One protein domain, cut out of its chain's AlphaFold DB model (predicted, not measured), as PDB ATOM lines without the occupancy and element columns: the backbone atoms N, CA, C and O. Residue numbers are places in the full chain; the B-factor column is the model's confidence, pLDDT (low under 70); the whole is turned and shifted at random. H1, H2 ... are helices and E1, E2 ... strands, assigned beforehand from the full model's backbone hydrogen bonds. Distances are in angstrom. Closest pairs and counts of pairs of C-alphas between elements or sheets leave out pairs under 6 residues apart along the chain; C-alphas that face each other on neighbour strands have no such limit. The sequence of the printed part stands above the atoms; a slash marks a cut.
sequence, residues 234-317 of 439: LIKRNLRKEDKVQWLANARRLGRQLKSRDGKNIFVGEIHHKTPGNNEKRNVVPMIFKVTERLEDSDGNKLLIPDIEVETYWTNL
ATOM      1  N   LEU A 234     -11.103 -37.802 -36.080       97.00
ATOM      2  CA  LEU A 234     -11.553 -38.493 -34.893       97.00
ATOM      3  C   LEU A 234     -11.697 -37.469 -33.767       97.00
ATOM      4  O   LEU A 234     -10.718 -37.047 -33.152       97.00
ATOM      5  N   ILE A 235     -12.932 -37.034 -33.536       96.75
ATOM      6  CA  ILE A 235     -13.258 -35.948 -32.607       96.75
ATOM      7  C   ILE A 235     -14.060 -36.539 -31.455       96.75
ATOM      8  O   ILE A 235     -15.155 -37.065 -31.667       96.75
ATOM      9  N   LYS A 236     -13.544 -36.461 -30.224       96.19
ATOM     10  CA  LYS A 236     -14.309 -36.887 -29.045       96.19
ATOM     11  C   LYS A 236     -15.503 -35.962 -28.857       96.19
ATOM     12  O   LYS A 236     -15.368 -34.749 -28.879       96.19
ATOM     13  N   ARG A 237     -16.684 -36.531 -28.650       94.94
ATOM     14  CA  ARG A 237     -17.916 -35.771 -28.434       94.94
ATOM     15  C   ARG A 237     -18.005 -35.259 -27.012       94.94
ATOM     16  O   ARG A 237     -17.669 -35.952 -26.050       94.94
ATOM     17  N   ASN A 238     -18.574 -34.072 -26.880       92.50
ATOM     18  CA  ASN A 238     -19.043 -33.576 -25.606       92.50
ATOM     19  C   ASN A 238     -20.470 -34.093 -25.368       92.50
ATOM     20  O   ASN A 238     -21.414 -33.672 -26.042       92.50
ATOM     21  N   LEU A 239     -20.635 -34.988 -24.389       90.69
ATOM     22  CA  LEU A 239     -21.946 -35.541 -24.016       90.69
ATOM     23  C   LEU A 239     -22.926 -34.480 -23.500       90.69
ATOM     24  O   LEU A 239     -24.130 -34.716 -23.493       90.69
ATOM     25  N   ARG A 240     -22.441 -33.303 -23.085       87.31
ATOM     26  CA  ARG A 240     -23.249 -32.186 -22.582       87.31
ATOM     27  C   ARG A 240     -24.198 -32.637 -21.461       87.31
ATOM     28  O   ARG A 240     -23.762 -32.796 -20.328       87.31
ATOM     29  N   LYS A 241     -25.488 -32.818 -21.767       89.00
ATOM     30  CA  LYS A 241     -26.551 -33.220 -20.824       89.00
ATOM     31  C   LYS A 241     -27.191 -34.571 -21.179       89.00
ATOM     32  O   LYS A 241     -28.274 -34.870 -20.688       89.00
ATOM     33  N   GLU A 242     -26.574 -35.353 -22.065       91.44
ATOM     34  CA  GLU A 242     -27.068 -36.682 -22.442       91.44
ATOM     35  C   GLU A 242     -27.035 -37.651 -21.241       91.44
ATOM     36  O   GLU A 242     -26.098 -37.641 -20.439       91.44
ATOM     37  N   ASP A 243     -28.062 -38.498 -21.118       94.00
ATOM     38  CA  ASP A 243     -28.218 -39.429 -19.996       94.00
ATOM     39  C   ASP A 243     -27.364 -40.693 -20.189       94.00
ATOM     40  O   ASP A 243     -27.530 -41.461 -21.144       94.00
ATOM     41  N   LYS A 244     -26.454 -40.937 -19.242       95.31
ATOM     42  CA  LYS A 244     -25.558 -42.097 -19.245       95.31
ATOM     43  C   LYS A 244     -26.294 -43.431 -19.082       95.31
ATOM     44  O   LYS A 244     -25.853 -44.433 -19.641       95.31
ATOM     45  N   VAL A 245     -27.404 -43.465 -18.345       94.94
ATOM     46  CA  VAL A 245     -28.209 -44.682 -18.153       94.94
ATOM     47  C   VAL A 245     -28.895 -45.062 -19.462       94.94
ATOM     48  O   VAL A 245     -28.893 -46.233 -19.845       94.94
ATOM     49  N   GLN A 246     -29.408 -44.072 -20.198       95.25
ATOM     50  CA  GLN A 246     -29.942 -44.293 -21.544       95.25
ATOM     51  C   GLN A 246     -28.854 -44.779 -22.506       95.25
ATOM     52  O   GLN A 246     -29.088 -45.715 -23.270       95.25
ATOM     53  N   TRP A 247     -27.650 -44.206 -22.435       96.06
ATOM     54  CA  TRP A 247     -26.502 -44.692 -23.201       96.06
ATOM     55  C   TRP A 247     -26.165 -46.151 -22.898       96.06
ATOM     56  O   TRP A 247     -25.963 -46.922 -23.832       96.06
ATOM     57  N   LEU A 248     -26.162 -46.557 -21.628       96.50
ATOM     58  CA  LEU A 248     -25.942 -47.950 -21.242       96.50
ATOM     59  C   LEU A 248     -27.040 -48.881 -21.771       96.50
ATOM     60  O   LEU A 248     -26.732 -49.947 -22.302       96.50
ATOM     61  N   ALA A 249     -28.310 -48.483 -21.671       96.00
ATOM     62  CA  ALA A 249     -29.422 -49.262 -22.214       96.00
ATOM     63  C   ALA A 249     -29.302 -49.439 -23.739       96.00
ATOM     64  O   ALA A 249     -29.437 -50.551 -24.252       96.00
ATOM     65  N   ASN A 250     -28.973 -48.362 -24.455       94.12
ATOM     66  CA  ASN A 250     -28.737 -48.395 -25.897       94.12
ATOM     67  C   ASN A 250     -27.526 -49.260 -26.252       94.12
ATOM     68  O   ASN A 250     -27.607 -50.070 -27.171       94.12
ATOM     69  N   ALA A 251     -26.429 -49.142 -25.507       95.75
ATOM     70  CA  ALA A 251     -25.213 -49.908 -25.742       95.75
ATOM     71  C   ALA A 251     -25.411 -51.412 -25.501       95.75
ATOM     72  O   ALA A 251     -24.884 -52.212 -26.263       95.75
ATOM     73  N   ARG A 252     -26.227 -51.808 -24.516       96.00
ATOM     74  CA  ARG A 252     -26.632 -53.214 -24.315       96.00
ATOM     75  C   ARG A 252     -27.505 -53.754 -25.446       96.00
ATOM     76  O   ARG A 252     -27.467 -54.946 -25.726       96.00
ATOM     77  N   ARG A 253     -28.324 -52.894 -26.057       94.44
ATOM     78  CA  ARG A 253     -29.251 -53.275 -27.131       94.44
ATOM     79  C   ARG A 253     -28.582 -53.332 -28.505       94.44
ATOM     80  O   ARG A 253     -28.929 -54.196 -29.301       94.44
ATOM     81  N   LEU A 254     -27.716 -52.367 -28.800       92.19
ATOM     82  CA  LEU A 254     -27.159 -52.126 -30.136       92.19
ATOM     83  C   LEU A 254     -25.666 -52.443 -30.229       92.19
ATOM     84  O   LEU A 254     -25.166 -52.707 -31.316       92.19
ATOM     85  N   GLY A 255     -24.943 -52.354 -29.114       92.75
ATOM     86  CA  GLY A 255     -23.501 -52.551 -29.075       92.75
ATOM     87  C   GLY A 255     -23.115 -54.013 -28.892       92.75
ATOM     88  O   GLY A 255     -23.891 -54.845 -28.420       92.75
ATOM     89  N   ARG A 256     -21.858 -54.310 -29.217       95.88
ATOM     90  CA  ARG A 256     -21.207 -55.571 -28.866       95.88
ATOM     91  C   ARG A 256     -20.517 -55.451 -27.515       95.88
ATOM     92  O   ARG A 256     -19.855 -54.454 -27.229       95.88
ATOM     93  N   GLN A 257     -20.654 -56.481 -26.687       95.88
ATOM     94  CA  GLN A 257     -19.939 -56.560 -25.419       95.88
ATOM     95  C   GLN A 257     -18.520 -57.088 -25.647       95.88
ATOM     96  O   GLN A 257     -18.323 -58.143 -26.247       95.88
ATOM     97  N   LEU A 258     -17.531 -56.364 -25.132       94.12
ATOM     98  CA  LEU A 258     -16.134 -56.765 -25.146       94.12
ATOM     99  C   LEU A 258     -15.766 -57.574 -23.909       94.12
ATOM    100  O   LEU A 258     -16.273 -57.353 -22.803       94.12
ATOM    101  N   LYS A 259     -14.789 -58.469 -24.083       92.88
ATOM    102  CA  LYS A 259     -14.201 -59.213 -22.971       92.88
ATOM    103  C   LYS A 259     -13.591 -58.240 -21.958       92.88
ATOM    104  O   LYS A 259     -12.772 -57.390 -22.297       92.88
ATOM    105  N   SER A 260     -13.993 -58.384 -20.704       90.62
ATOM    106  CA  SER A 260     -13.573 -57.551 -19.577       90.62
ATOM    107  C   SER A 260     -13.504 -58.402 -18.302       90.62
ATOM    108  O   SER A 260     -13.857 -59.581 -18.330       90.62
ATOM    109  N   ARG A 261     -12.941 -57.852 -17.219       90.12
ATOM    110  CA  ARG A 261     -12.882 -58.533 -15.914       90.12
ATOM    111  C   ARG A 261     -14.266 -58.591 -15.265       90.12
ATOM    112  O   ARG A 261     -15.098 -57.733 -15.554       90.12
ATOM    113  N   ASP A 262     -14.451 -59.503 -14.319       86.25
ATOM    114  CA  ASP A 262     -15.650 -59.526 -13.479       86.25
ATOM    115  C   ASP A 262     -15.868 -58.164 -12.797       86.25
ATOM    116  O   ASP A 262     -14.918 -57.444 -12.463       86.25
ATOM    117  N   GLY A 263     -17.139 -57.772 -12.688       87.19
ATOM    118  CA  GLY A 263     -17.534 -56.462 -12.170       87.19
ATOM    119  C   GLY A 263     -17.341 -55.296 -13.151       87.19
ATOM    120  O   GLY A 263     -17.601 -54.152 -12.781       87.19
ATOM    121  N   LYS A 264     -16.916 -55.541 -14.400       93.12
ATOM    122  CA  LYS A 264     -16.797 -54.519 -15.449       93.12
ATOM    123  C   LYS A 264     -17.402 -55.019 -16.757       93.12
ATOM    124  O   LYS A 264     -16.986 -56.049 -17.261       93.12
ATOM    125  N   ASN A 265     -18.300 -54.238 -17.350       95.62
ATOM    126  CA  ASN A 265     -18.827 -54.483 -18.691       95.62
ATOM    127  C   ASN A 265     -18.390 -53.354 -19.624       95.62
ATOM    128  O   ASN A 265     -18.455 -52.180 -19.261       95.62
ATOM    129  N   ILE A 266     -17.946 -53.699 -20.831       96.94
ATOM    130  CA  ILE A 266     -17.584 -52.726 -21.864       96.94
ATOM    131  C   ILE A 266     -18.407 -53.043 -23.104       96.94
ATOM    132  O   ILE A 266     -18.329 -54.151 -23.622       96.94
ATOM    133  N   PHE A 267     -19.167 -52.068 -23.581       97.69
ATOM    134  CA  PHE A 267     -19.964 -52.159 -24.797       97.69
ATOM    135  C   PHE A 267     -19.436 -51.162 -25.817       97.69
ATOM    136  O   PHE A 267     -19.198 -50.005 -25.470       97.69
ATOM    137  N   VAL A 268     -19.276 -51.589 -27.065       97.56
ATOM    138  CA  VAL A 268     -18.853 -50.721 -28.169       97.56
ATOM    139  C   VAL A 268     -19.780 -50.883 -29.361       97.56
ATOM    140  O   VAL A 268     -20.388 -51.935 -29.549       97.56
ATOM    141  N   GLY A 269     -19.902 -49.841 -30.169       96.06
ATOM    142  CA  GLY A 269     -20.718 -49.887 -31.372       96.06
ATOM    143  C   GLY A 269     -20.717 -48.567 -32.119       96.06
ATOM    144  O   GLY A 269     -19.944 -47.658 -31.813       96.06
ATOM    145  N   GLU A 270     -21.609 -48.480 -33.095       94.94
ATOM    146  CA  GLU A 270     -21.675 -47.382 -34.049       94.94
ATOM    147  C   GLU A 270     -23.112 -46.912 -34.288       94.94
ATOM    148  O   GLU A 270     -24.080 -47.662 -34.141       94.94
ATOM    149  N   ILE A 271     -23.254 -45.633 -34.630       92.88
ATOM    150  CA  ILE A 271     -24.520 -44.968 -34.928       92.88
ATOM    151  C   ILE A 271     -24.336 -44.109 -36.189       92.88
ATOM    152  O   ILE A 271     -23.521 -43.191 -36.202       92.88
ATOM    153  N   HIS A 272     -25.153 -44.360 -37.219       90.38
ATOM    154  CA  HIS A 272     -25.037 -43.760 -38.565       90.38
ATOM    155  C   HIS A 272     -26.197 -42.831 -38.954       90.38
ATOM    156  O   HIS A 272     -26.573 -42.757 -40.116       90.38
ATOM    157  N   HIS A 273     -26.838 -42.164 -37.994       87.31
ATOM    158  CA  HIS A 273     -27.980 -41.269 -38.272       87.31
ATOM    159  C   HIS A 273     -27.889 -39.921 -37.547       87.31
ATOM    160  O   HIS A 273     -28.879 -39.204 -37.424       87.31
ATOM    161  N   LYS A 274     -26.721 -39.593 -36.991       88.50
ATOM    162  CA  LYS A 274     -26.530 -38.402 -36.165       88.50
ATOM    163  C   LYS A 274     -25.772 -37.325 -36.933       88.50
ATOM    164  O   LYS A 274     -24.881 -37.620 -37.725       88.50
ATOM    165  N   THR A 275     -26.123 -36.073 -36.669       90.12
ATOM    166  CA  THR A 275     -25.473 -34.903 -37.259       90.12
ATOM    167  C   THR A 275     -24.723 -34.115 -36.182       90.12
ATOM    168  O   THR A 275     -25.228 -33.967 -35.059       90.12
ATOM    169  N   PRO A 276     -23.517 -33.596 -36.480       89.81
ATOM    170  CA  PRO A 276     -22.827 -32.675 -35.584       89.81
ATOM    171  C   PRO A 276     -23.714 -31.484 -35.209       89.81
ATOM    172  O   PRO A 276     -24.488 -30.983 -36.024       89.81
ATOM    173  N   GLY A 277     -23.644 -31.059 -33.944       85.69
ATOM    174  CA  GLY A 277     -24.489 -29.982 -33.410       85.69
ATOM    175  C   GLY A 277     -25.990 -30.299 -33.326       85.69
ATOM    176  O   GLY A 277     -26.756 -29.423 -32.941       85.69
ATOM    177  N   ASN A 278     -26.421 -31.529 -33.649       85.19
ATOM    178  CA  ASN A 278     -27.828 -31.882 -33.887       85.19
ATOM    179  C   ASN A 278     -28.488 -31.015 -34.977       85.19
ATOM    180  O   ASN A 278     -29.688 -30.751 -34.929       85.19
ATOM    181  N   ASN A 279     -27.707 -30.553 -35.957       87.75
ATOM    182  CA  ASN A 279     -28.217 -29.774 -37.075       87.75
ATOM    183  C   ASN A 279     -28.630 -30.712 -38.218       87.75
ATOM    184  O   ASN A 279     -27.782 -31.235 -38.938       87.75
ATOM    185  N   GLU A 280     -29.933 -30.932 -38.396       86.12
ATOM    186  CA  GLU A 280     -30.488 -31.819 -39.437       86.12
ATOM    187  C   GLU A 280     -30.170 -31.370 -40.872       86.12
ATOM    188  O   GLU A 280     -30.303 -32.154 -41.806       86.12
ATOM    189  N   LYS A 281     -29.719 -30.123 -41.070       88.88
ATOM    190  CA  LYS A 281     -29.301 -29.619 -42.387       88.88
ATOM    191  C   LYS A 281     -27.888 -30.055 -42.782       88.88
ATOM    192  O   LYS A 281     -27.496 -29.825 -43.923       88.88
ATOM    193  N   ARG A 282     -27.105 -30.616 -41.854       89.25
ATOM    194  CA  ARG A 282     -25.742 -31.096 -42.122       89.25
ATOM    195  C   ARG A 282     -25.744 -32.559 -42.526       89.25
ATOM    196  O   ARG A 282     -26.644 -33.320 -42.184       89.25
ATOM    197  N   ASN A 283     -24.665 -32.954 -43.193       88.00
ATOM    198  CA  ASN A 283     -24.406 -34.354 -43.479       88.00
ATOM    199  C   ASN A 283     -24.295 -35.156 -42.179       88.00
ATOM    200  O   ASN A 283     -23.758 -34.690 -41.167       88.00
ATOM    201  N   VAL A 284     -24.806 -36.381 -42.234       91.50
ATOM    202  CA  VAL A 284     -24.640 -37.363 -41.167       91.50
ATOM    203  C   VAL A 284     -23.161 -37.701 -41.028       91.50
ATOM    204  O   VAL A 284     -22.471 -37.919 -42.023       91.50
ATOM    205  N   VAL A 285     -22.693 -37.771 -39.785       93.38
ATOM    206  CA  VAL A 285     -21.341 -38.222 -39.456       93.38
ATOM    207  C   VAL A 285     -21.460 -39.475 -38.591       93.38
ATOM    208  O   VAL A 285     -22.150 -39.424 -37.566       93.38
ATOM    209  N   PRO A 286     -20.819 -40.596 -38.971       93.88
ATOM    210  CA  PRO A 286     -20.772 -41.784 -38.135       93.88
ATOM    211  C   PRO A 286     -20.262 -41.470 -36.731       93.88
ATOM    212  O   PRO A 286     -19.319 -40.695 -36.527       93.88
ATOM    213  N   MET A 287     -20.913 -42.081 -35.749       95.12
ATOM    214  CA  MET A 287     -20.574 -41.924 -34.348       95.12
ATOM    215  C   MET A 287     -20.235 -43.272 -33.735       95.12
ATOM    216  O   MET A 287     -21.089 -44.152 -33.658       95.12
ATOM    217  N   ILE A 288     -19.016 -43.395 -33.225       96.81
ATOM    218  CA  ILE A 288     -18.581 -44.553 -32.445       96.81
ATOM    219  C   ILE A 288     -18.856 -44.291 -30.968       96.81
ATOM    220  O   ILE A 288     -18.655 -43.174 -30.486       96.81
ATOM    221  N   PHE A 289     -19.300 -45.309 -30.233       96.75
ATOM    222  CA  PHE A 289     -19.471 -45.236 -28.786       96.75
ATOM    223  C   PHE A 289     -18.734 -46.359 -28.059       96.75
ATOM    224  O   PHE A 289     -18.612 -47.479 -28.552       96.75
ATOM    225  N   LYS A 290     -18.309 -46.050 -26.835       97.62
ATOM    226  CA  LYS A 290     -17.860 -46.992 -25.819       97.62
ATOM    227  C   LYS A 290     -18.556 -46.662 -24.511       97.62
ATOM    228  O   LYS A 290     -18.386 -45.572 -23.971       97.62
ATOM    229  N   VAL A 291     -19.309 -47.616 -23.984       97.69
ATOM    230  CA  VAL A 291     -19.945 -47.503 -22.673       97.69
ATOM    231  C   VAL A 291     -19.315 -48.517 -21.740       97.69
ATOM    232  O   VAL A 291     -19.345 -49.718 -21.998       97.69
ATOM    233  N   THR A 292     -18.721 -48.025 -20.659       96.94
ATOM    234  CA  THR A 292     -18.165 -48.848 -19.589       96.94
ATOM    235  C   THR A 292     -19.083 -48.761 -18.380       96.94
ATOM    236  O   THR A 292     -19.326 -47.678 -17.863       96.94
ATOM    237  N   GLU A 293     -19.568 -49.909 -17.926       96.75
ATOM    238  CA  GLU A 293     -20.289 -50.060 -16.666       96.75
ATOM    239  C   GLU A 293     -19.365 -50.753 -15.664       96.75
ATOM    240  O   GLU A 293     -18.844 -51.839 -15.935       96.75
ATOM    241  N   ARG A 294     -19.156 -50.131 -14.505       95.62
ATOM    242  CA  ARG A 294     -18.424 -50.714 -13.382       95.62
ATOM    243  C   ARG A 294     -19.402 -51.001 -12.252       95.62
ATOM    244  O   ARG A 294     -20.118 -50.114 -11.800       95.62
ATOM    245  N   LEU A 295     -19.415 -52.250 -11.806       94.12
ATOM    246  CA  LEU A 295     -20.177 -52.731 -10.654       94.12
ATOM    247  C   LEU A 295     -19.315 -52.781  -9.386       94.12
ATOM    248  O   LEU A 295     -19.839 -53.009  -8.301       94.12
ATOM    249  N   GLU A 296     -18.005 -52.580  -9.527       92.06
ATOM    250  CA  GLU A 296     -17.024 -52.576  -8.448       92.06
ATOM    251  C   GLU A 296     -16.090 -51.370  -8.582       92.06
ATOM    252  O   GLU A 296     -15.784 -50.940  -9.702       92.06
ATOM    253  N   ASP A 297     -15.619 -50.845  -7.454       85.56
ATOM    254  CA  ASP A 297     -14.593 -49.800  -7.421       85.56
ATOM    255  C   ASP A 297     -13.174 -50.351  -7.700       85.56
ATOM    256  O   ASP A 297     -12.984 -51.499  -8.126       85.56
ATOM    257  N   SER A 298     -12.152 -49.503  -7.536       81.31
ATOM    258  CA  SER A 298     -10.744 -49.888  -7.699       81.31
ATOM    259  C   SER A 298     -10.241 -50.862  -6.633       81.31
ATOM    260  O   SER A 298      -9.265 -51.564  -6.894       81.31
ATOM    261  N   ASP A 299     -10.907 -50.917  -5.480       83.56
ATOM    262  CA  ASP A 299     -10.530 -51.723  -4.317       83.56
ATOM    263  C   ASP A 299     -11.313 -53.051  -4.260       83.56
ATOM    264  O   ASP A 299     -11.077 -53.883  -3.384       83.56
ATOM    265  N   GLY A 300     -12.213 -53.281  -5.226       81.81
ATOM    266  CA  GLY A 300     -13.021 -54.494  -5.355       81.81
ATOM    267  C   GLY A 300     -14.334 -54.458  -4.570       81.81
ATOM    268  O   GLY A 300     -15.019 -55.478  -4.478       81.81
ATOM    269  N   ASN A 301     -14.719 -53.309  -4.009       88.56
ATOM    270  CA  ASN A 301     -15.998 -53.182  -3.319       88.56
ATOM    271  C   ASN A 301     -17.130 -53.052  -4.335       88.56
ATOM    272  O   ASN A 301     -17.041 -52.277  -5.288       88.56
ATOM    273  N   LYS A 302     -18.234 -53.765  -4.100       90.25
ATOM    274  CA  LYS A 302     -19.434 -53.650  -4.935       90.25
ATOM    275  C   LYS A 302     -20.076 -52.277  -4.775       90.25
ATOM    276  O   LYS A 302     -20.363 -51.836  -3.662       90.25
ATOM    277  N   LEU A 303     -20.356 -51.637  -5.901       90.38
ATOM    278  CA  LEU A 303     -21.048 -50.360  -5.965       90.38
ATOM    279  C   LEU A 303     -22.561 -50.575  -5.852       90.38
ATOM    280  O   LEU A 303     -23.133 -51.424  -6.535       90.38
ATOM    281  N   LEU A 304     -23.224 -49.771  -5.016       89.94
ATOM    282  CA  LEU A 304     -24.690 -49.763  -4.917       89.94
ATOM    283  C   LEU A 304     -25.340 -49.226  -6.202       89.94
ATOM    284  O   LEU A 304     -26.392 -49.704  -6.620       89.94
ATOM    285  N   ILE A 305     -24.703 -48.230  -6.820       90.94
ATOM    286  CA  ILE A 305     -25.086 -47.653  -8.108       90.94
ATOM    287  C   ILE A 305     -23.897 -47.859  -9.048       90.94
ATOM    288  O   ILE A 305     -22.808 -47.390  -8.711       90.94
ATOM    289  N   PRO A 306     -24.072 -48.538 -10.194       92.12
ATOM    290  CA  PRO A 306     -22.989 -48.727 -11.147       92.12
ATOM    291  C   PRO A 306     -22.381 -47.394 -11.589       92.12
ATOM    292  O   PRO A 306     -23.108 -46.454 -11.918       92.12
ATOM    293  N   ASP A 307     -21.054 -47.327 -11.650       94.62
ATOM    294  CA  ASP A 307     -20.376 -46.216 -12.311       94.62
ATOM    295  C   ASP A 307     -20.460 -46.418 -13.826       94.62
ATOM    296  O   ASP A 307     -20.062 -47.458 -14.359       94.62
ATOM    297  N   ILE A 308     -21.011 -45.421 -14.518       96.25
ATOM    298  CA  ILE A 308     -21.186 -45.442 -15.967       96.25
ATOM    299  C   ILE A 308     -20.283 -44.376 -16.580       96.25
ATOM    300  O   ILE A 308     -20.406 -43.170 -16.328       96.25
ATOM    301  N   GLU A 309     -19.409 -44.830 -17.462       96.06
ATOM    302  CA  GLU A 309     -18.553 -43.996 -18.285       96.06
ATOM    303  C   GLU A 309     -18.952 -44.163 -19.747       96.06
ATOM    304  O   GLU A 309     -19.097 -45.278 -20.246       96.06
ATOM    305  N   VAL A 310     -19.149 -43.042 -20.431       96.88
ATOM    306  CA  VAL A 310     -19.560 -43.009 -21.831       96.88
ATOM    307  C   VAL A 310     -18.524 -42.193 -22.589       96.88
ATOM    308  O   VAL A 310     -18.275 -41.032 -22.271       96.88
ATOM    309  N   GLU A 311     -17.929 -42.803 -23.600       96.81
ATOM    310  CA  GLU A 311     -17.077 -42.142 -24.578       96.81
ATOM    311  C   GLU A 311     -17.784 -42.232 -25.932       96.81
ATOM    312  O   GLU A 311     -18.224 -43.308 -26.334       96.81
ATOM    313  N   THR A 312     -17.934 -41.111 -26.633       96.38
ATOM    314  CA  THR A 312     -18.471 -41.107 -27.999       96.38
ATOM    315  C   THR A 312     -17.589 -40.256 -28.898       96.38
ATOM    316  O   THR A 312     -16.952 -39.315 -28.423       96.38
ATOM    317  N   TYR A 313     -17.528 -40.599 -30.181       97.06
ATOM    318  CA  TYR A 313     -16.591 -40.015 -31.135       97.06
ATOM    319  C   TYR A 313     -17.266 -39.791 -32.479       97.06
ATOM    320  O   TYR A 313     -17.910 -40.701 -32.990       97.06
ATOM    321  N   TRP A 314     -17.080 -38.612 -33.064       97.31
ATOM    322  CA  TRP A 314     -17.370 -38.374 -34.473       97.31
ATOM    323  C   TRP A 314     -16.182 -38.814 -35.317       97.31
ATOM    324  O   TRP A 314     -15.046 -38.429 -35.024       97.31
ATOM    325  N   THR A 315     -16.430 -39.579 -36.377       96.75
ATOM    326  CA  THR A 315     -15.360 -39.995 -37.286       96.75
ATOM    327  C   THR A 315     -15.875 -40.332 -38.682       96.75
ATOM    328  O   THR A 315     -17.017 -40.745 -38.851       96.75
ATOM    329  N   ASN A 316     -15.010 -40.172 -39.682       95.94
ATOM    330  CA  ASN A 316     -15.175 -40.710 -41.034       95.94
ATOM    331  C   ASN A 316     -14.244 -41.913 -41.302       95.94
ATOM    332  O   ASN A 316     -14.058 -42.298 -42.457       95.94
ATOM    333  N   LEU A 317     -13.622 -42.484 -40.263       96.12
ATOM    334  CA  LEU A 317     -12.759 -43.656 -40.396       96.12
ATOM    335  C   LEU A 317     -13.584 -44.892 -40.789       96.12
ATOM    336  O   LEU A 317     -14.537 -45.226 -40.086       96.12
TER     337      LEU A 317
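What this domain is: This is residues 234 to 317 of the 439 residues of the protein "Tnp_DDE_dom domain-containing protein" of Lentisphaera araneosa HTCC2155 (UniProt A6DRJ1). A twisted wall of five antiparallel strands has one helix, H1, laid across one face, over E5, E4 and E3; its other face bears no named helix. The long strands E3, E4 and E5 make the body of the wall and short E1 and E2 its two edges, while the loop of residues 272 to 286 beyond one end and the E4 to E5 turn at the other lengthen the whole. The printed part has 84 residues, with one named helix and five named strands, E1 H1 E2 E3 E4 E5 along the chain; the sheet's order is E1 E5 E4 E3 E2, and the class is mixed, helices and strands. It is only just compact, close to loose, with a radius of gyration of the C-alphas of 14.3 A, and elongated, spanning 47 by 25 by 22 A.

Where its parts are: Find C-alpha 234 at (-11.553, -38.493, -34.893), where E1, residues 234 to 236, begins. Go on to C-alpha 244 at (-25.558, -42.097, -19.245); from there H1, residues 244 to 254, runs 14.9 A. Next come E2, residues 256 to 258, and E3, residues 264 to 271, 23.0 A long. E4, residues 287 to 296, runs 28.2 A. E5, residues 302 to 315, runs 35.4 A, bends by 74 degrees at residue 305 and ends at C-alpha 315, at (-15.360, -39.995, -37.286).

How they stand to each other: Look first at E2, E3, E4 and E5, a meander, each strand the antiparallel neighbour of the one before. In the hairpin E3 and E4, N 267 and O 291 are within hydrogen-bond range at 2.8 A. In the hairpin E4 and E5, N 290 and O 311 are 2.8 A apart, and in the hairpin E2 and E3, N 258 and O 266 are 2.8 A apart. Edge strand E1 is the antiparallel neighbour of E5, with N 235 and O 314 at 2.9 A. H1 is on the sheet at a height of 7.6 A, making two layers, a helix on one face of a sheet. It runs across the strands, at 73 degrees to E3 on the local plane. Its closest C-alphas to E3 are those of Ala 251 and Phe 267, 5.8 A apart; to E4, Leu 248 and Val 291, 6.2 A. Every O i to N i+4 pair in H1 is within hydrogen-bond range. E1 and E2 are apart.

The domain as a whole: The two C-alphas farthest apart are those of Lys 281 and Asp 299, 47.9 A. The printed part has no cut, and its long link is E3 to E4, 15 residues. The mean pLDDT of the printed part is 92.8, and no printed residue is under 70.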